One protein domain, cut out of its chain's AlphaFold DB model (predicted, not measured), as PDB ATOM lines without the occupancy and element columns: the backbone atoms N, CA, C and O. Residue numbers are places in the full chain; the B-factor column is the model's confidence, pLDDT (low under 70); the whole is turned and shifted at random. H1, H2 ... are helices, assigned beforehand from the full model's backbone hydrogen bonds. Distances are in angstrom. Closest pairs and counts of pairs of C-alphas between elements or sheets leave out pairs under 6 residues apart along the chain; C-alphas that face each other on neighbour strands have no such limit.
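This is residues 2 to 41 of the 49 residues of the protein "GCN5-related N-acetyltransferase" of Gardnerella vaginalis 1500E (UniProt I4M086). Three short helices sit at the corners of a loose triangle, strung on loops: H1 is at one end of the longest axis, and a long loop, residues 9 to 22, swings away from it and crosses to H2 at the other end. After H2 the chain folds back through residues 32 to 36 to the small H3, off to the side; residues 7 to 14 and 20 to 25 stick out. The printed part has 40 residues with three named helices, in the order H1, H2, H3, and no named strand; the class is all helix. It is only just loose, close to compact, with a radius of gyration of the C-alphas of 10.9 A and spans of 29 by 23 by 15 A.

Start with H1, residues 2 to 8, which touches no helix. Go on to H2, residues 23 to 31, which is apart from H1. Then look at H3, residues 37 to 40, which is apart from both H1 and H2. In H1 and H2 every O i to N i+4 pair is within hydrogen-bond range; H3 is too short for such a pair, and its 1 pair of O i and N i+3 is within range.

Find C-alpha 2 at (35.745, 25.318, -7.421); from there H1 runs 10.0 A to C-alpha 8. H2 begins at C-alpha 23, at (35.582, 7.384, -10.688), and measures 12.2 A to C-alpha 31. H3 runs 5.6 A from C-alpha 37 to C-alpha 40 at (44.446, 9.820, 6.149).

The two C-alphas farthest apart, those of Asn 11 and Glu 23, are 30.1 A from each other. The link from H1 to H2, 14 residues, is long; that from H2 to H3, 5 residues, is tight. The printed part has no cut. Its mean pLDDT is 93.3, and no printed residue is under 70.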
ATOM      1  N   LEU A   2      35.355  25.890  -8.723       89.56
ATOM      2  CA  LEU A   2      35.745  25.318  -7.421       89.56
ATOM      3  C   LEU A   2      37.023  25.935  -6.830       89.56
ATOM      4  O   LEU A   2      36.999  26.407  -5.702       89.56
ATOM      5  N   LYS A   3      38.104  26.001  -7.617       87.19
ATOM      6  CA  LYS A   3      39.378  26.587  -7.179       87.19
ATOM      7  C   LYS A   3      39.224  28.024  -6.659       87.19
ATOM      8  O   LYS A   3      39.692  28.327  -5.580       87.19
ATOM      9  N   ALA A   4      38.456  28.860  -7.363       92.12
ATOM     10  CA  ALA A   4      38.198  30.237  -6.940       92.12
ATOM     11  C   ALA A   4      37.431  30.324  -5.606       92.12
ATOM     12  O   ALA A   4      37.645  31.260  -4.848       92.12
ATOM     13  N   ILE A   5      36.552  29.358  -5.313       88.62
ATOM     14  CA  ILE A   5      35.839  29.294  -4.029       88.62
ATOM     15  C   ILE A   5      36.803  28.891  -2.913       88.62
ATOM     16  O   ILE A   5      36.797  29.518  -1.862       88.62
ATOM     17  N   VAL A   6      37.641  27.876  -3.139       89.19
ATOM     18  CA  VAL A   6      38.653  27.441  -2.162       89.19
ATOM     19  C   VAL A   6      39.633  28.580  -1.859       89.19
ATOM     20  O   VAL A   6      39.853  28.904  -0.695       89.19
ATOM     21  N   ASP A   7      40.132  29.248  -2.902       90.00
ATOM     22  CA  ASP A   7      41.082  30.360  -2.793       90.00
ATOM     23  C   ASP A   7      40.486  31.582  -2.065       90.00
ATOM     24  O   ASP A   7      41.220  32.367  -1.466       90.00
ATOM     25  N   TYR A   8      39.157  31.746  -2.077       92.44
ATOM     26  CA  TYR A   8      38.467  32.838  -1.380       92.44
ATOM     27  C   TYR A   8      38.492  32.691   0.152       92.44
ATOM     28  O   TYR A   8      38.320  33.678   0.868       92.44
ATOM     29  N   TYR A   9      38.743  31.488   0.674       90.56
ATOM     30  CA  TYR A   9      38.747  31.200   2.110       90.56
ATOM     31  C   TYR A   9      40.134  30.774   2.622       90.56
ATOM     32  O   TYR A   9      40.276  29.688   3.189       90.56
ATOM     33  N   PRO A  10      41.172  31.626   2.504       88.06
ATOM     34  CA  PRO A  10      42.558  31.232   2.773       88.06
ATOM     35  C   PRO A  10      42.830  30.873   4.242       88.06
ATOM     36  O   PRO A  10      43.784  30.164   4.537       88.06
ATOM     37  N   ASN A  11      41.991  31.350   5.167       93.44
ATOM     38  CA  ASN A  11      42.153  31.143   6.610       93.44
ATOM     39  C   ASN A  11      41.237  30.044   7.172       93.44
ATOM     40  O   ASN A  11      41.149  29.872   8.390       93.44
ATOM     41  N   VAL A  12      40.517  29.313   6.316       92.44
ATOM     42  CA  VAL A  12      39.704  28.179   6.759       92.44
ATOM     43  C   VAL A  12      40.610  26.973   6.978       92.44
ATOM     44  O   VAL A  12      41.271  26.496   6.063       92.44
ATOM     45  N   ARG A  13      40.613  26.453   8.209       88.56
ATOM     46  CA  ARG A  13      41.442  25.304   8.604       88.56
ATOM     47  C   ARG A  13      41.137  24.034   7.802       88.56
ATOM     48  O   ARG A  13      42.034  23.227   7.594       88.56
ATOM     49  N   GLN A  14      39.876  23.814   7.428       89.44
ATOM     50  CA  GLN A  14      39.454  22.580   6.771       89.44
ATOM     51  C   GLN A  14      38.254  22.813   5.853       89.44
ATOM     52  O   GLN A  14      37.275  23.442   6.248       89.44
ATOM     53  N   ILE A  15      38.317  22.239   4.652       91.69
ATOM     54  CA  ILE A  15      37.224  22.209   3.679       91.69
ATOM     55  C   ILE A  15      36.861  20.738   3.466       91.69
ATOM     56  O   ILE A  15      37.707  19.944   3.065       91.69
ATOM     57  N   GLN A  16      35.617  20.369   3.771       92.25
ATOM     58  CA  GLN A  16      35.099  19.015   3.560       92.25
ATOM     59  C   GLN A  16      34.157  19.003   2.357       92.25
ATOM     60  O   GLN A  16      33.347  19.912   2.186       92.25
ATOM     61  N   LEU A  17      34.268  17.961   1.539       93.38
ATOM     62  CA  LEU A  17      33.487  17.783   0.325       93.38
ATOM     63  C   LEU A  17      32.767  16.434   0.373       93.38
ATOM     64  O   LEU A  17      33.394  15.397   0.563       93.38
ATOM     65  N   THR A  18      31.462  16.454   0.133       93.94
ATOM     66  CA  THR A  18      30.650  15.261  -0.136       93.94
ATOM     67  C   THR A  18      30.200  15.298  -1.590       93.94
ATOM     68  O   THR A  18      29.722  16.332  -2.058       93.94
ATOM     69  N   THR A  19      30.343  14.194  -2.315       93.69
ATOM     70  CA  THR A  19      30.013  14.125  -3.742       93.69
ATOM     71  C   THR A  19      29.643  12.700  -4.152       93.69
ATOM     72  O   THR A  19      29.740  11.780  -3.341       93.69
ATOM     73  N   ASP A  20      29.223  12.515  -5.402       95.62
ATOM     74  CA  ASP A  20      28.919  11.194  -5.943       95.62
ATOM     75  C   ASP A  20      30.185  10.332  -6.013       95.62
ATOM     76  O   ASP A  20      31.223  10.759  -6.523       95.62
ATOM     77  N   CYS A  21      30.082   9.084  -5.556       94.81
ATOM     78  CA  CYS A  21      31.183   8.121  -5.555       94.81
ATOM     79  C   CYS A  21      31.343   7.463  -6.938       94.81
ATOM     80  O   CYS A  21      31.131   6.265  -7.110       94.81
ATOM     81  N   THR A  22      31.660   8.271  -7.953       97.81
ATOM     82  CA  THR A  22      32.023   7.783  -9.294       97.81
ATOM     83  C   THR A  22      33.487   8.090  -9.584       97.81
ATOM     84  O   THR A  22      33.993   9.135  -9.175       97.81
ATOM     85  N   GLU A  23      34.161   7.223 -10.342       97.38
ATOM     86  CA  GLU A  23      35.582   7.384 -10.688       97.38
ATOM     87  C   GLU A  23      35.882   8.755 -11.311       97.38
ATOM     88  O   GLU A  23      36.831   9.431 -10.920       97.38
ATOM     89  N   LYS A  24      35.025   9.207 -12.239       97.88
ATOM     90  CA  LYS A  24      35.152  10.513 -12.900       97.88
ATOM     91  C   LYS A  24      35.090  11.664 -11.895       97.88
ATOM     92  O   LYS A  24      35.898  12.590 -11.971       97.88
ATOM     93  N   THR A  25      34.121  11.626 -10.982       96.88
ATOM     94  CA  THR A  25      33.924  12.675  -9.978       96.88
ATOM     95  C   THR A  25      35.084  12.700  -8.985       96.88
ATOM     96  O   THR A  25      35.635  13.769  -8.718       96.88
ATOM     97  N   ILE A  26      35.520  11.531  -8.508       96.44
ATOM     98  CA  ILE A  26      36.671  11.397  -7.607       96.44
ATOM     99  C   ILE A  26      37.940  11.944  -8.273       96.44
ATOM    100  O   ILE A  26      38.614  12.796  -7.694       96.44
ATOM    101  N   ALA A  27      38.237  11.532  -9.509       96.44
ATOM    102  CA  ALA A  27      39.412  12.000 -10.245       96.44
ATOM    103  C   ALA A  27      39.415  13.527 -10.436       96.44
ATOM    104  O   ALA A  27      40.453  14.172 -10.272       96.44
ATOM    105  N   PHE A  28      38.253  14.122 -10.729       96.12
ATOM    106  CA  PHE A  28      38.117  15.574 -10.837       96.12
ATOM    107  C   PHE A  28      38.494  16.281  -9.527       96.12
ATOM    108  O   PHE A  28      39.326  17.190  -9.545       96.12
ATOM    109  N   TYR A  29      37.950  15.857  -8.384       95.88
ATOM    110  CA  TYR A  29      38.252  16.510  -7.107       95.88
ATOM    111  C   TYR A  29      39.670  16.234  -6.597       95.88
ATOM    112  O   TYR A  29      40.285  17.151  -6.048       95.88
ATOM    113  N   LYS A  30      40.242  15.054  -6.877       95.06
ATOM    114  CA  LYS A  30      41.674  14.798  -6.642       95.06
ATOM    115  C   LYS A  30      42.555  15.764  -7.431       95.06
ATOM    116  O   LYS A  30      43.465  16.365  -6.868       95.06
ATOM    117  N   SER A  31      42.228  16.021  -8.701       94.50
ATOM    118  CA  SER A  31      42.955  17.014  -9.511       94.50
ATOM    119  C   SER A  31      42.835  18.454  -8.981       94.50
ATOM    120  O   SER A  31      43.687  19.292  -9.272       94.50
ATOM    121  N   ALA A  32      41.803  18.744  -8.181       93.12
ATOM    122  CA  ALA A  32      41.596  20.030  -7.520       93.12
ATOM    123  C   ALA A  32      42.254  20.130  -6.127       93.12
ATOM    124  O   ALA A  32      42.112  21.166  -5.479       93.12
ATOM    125  N   GLY A  33      42.972  19.093  -5.679       92.50
ATOM    126  CA  GLY A  33      43.713  19.079  -4.412       92.50
ATOM    127  C   GLY A  33      42.960  18.483  -3.220       92.50
ATOM    128  O   GLY A  33      43.450  18.573  -2.098       92.50
ATOM    129  N   PHE A  34      41.788  17.878  -3.435       94.75
ATOM    130  CA  PHE A  34      41.108  17.106  -2.392       94.75
ATOM    131  C   PHE A  34      41.688  15.691  -2.299       94.75
ATOM    132  O   PHE A  34      42.119  15.122  -3.298       94.75
ATOM    133  N   ILE A  35      41.643  15.111  -1.104       95.25
ATOM    134  CA  ILE A  35      41.990  13.709  -0.841       95.25
ATOM    135  C   ILE A  35      40.808  13.015  -0.172       95.25
ATOM    136  O   ILE A  35      39.991  13.673   0.484       95.25
ATOM    137  N   GLU A  36      40.693  11.699  -0.335       94.56
ATOM    138  CA  GLU A  36      39.677  10.931   0.383       94.56
ATOM    139  C   GLU A  36      40.026  10.849   1.877       94.56
ATOM    140  O   GLU A  36      41.194  10.799   2.255       94.56
ATOM    141  N   PHE A  37      39.021  10.806   2.759       93.62
ATOM    142  CA  PHE A  37      39.276  10.681   4.202       93.62
ATOM    143  C   PHE A  37      40.003   9.381   4.564       93.62
ATOM    144  O   PHE A  37      40.836   9.380   5.467       93.62
ATOM    145  N   SER A  38      39.741   8.303   3.824       93.25
ATOM    146  CA  SER A  38      40.426   7.018   3.974       93.25
ATOM    147  C   SER A  38      41.931   7.103   3.707       93.25
ATOM    148  O   SER A  38      42.675   6.307   4.266       93.25
ATOM    149  N   GLU A  39      42.402   8.073   2.914       94.69
ATOM    150  CA  GLU A  39      43.835   8.278   2.642       94.69
ATOM    151  C   GLU A  39      44.600   8.828   3.861       94.69
ATOM    152  O   GLU A  39      45.828   8.825   3.868       94.69
ATOM    153  N   ILE A  40      43.886   9.291   4.894       94.31
ATOM    154  CA  ILE A  40      44.446   9.820   6.149       94.31
ATOM    155  C   ILE A  40      43.868   9.117   7.388       94.31
ATOM    156  O   ILE A  40      43.747   9.737   8.445       94.31
ATOM    157  N   ASP A  41      43.454   7.852   7.245       95.56
ATOM    158  CA  ASP A  41      42.843   7.040   8.311       95.56
ATOM    159  C   ASP A  41      41.633   7.717   8.995       95.56
ATOM    160  O   ASP A  41      41.351   7.526  10.180       95.56
TER     161      ASP A  41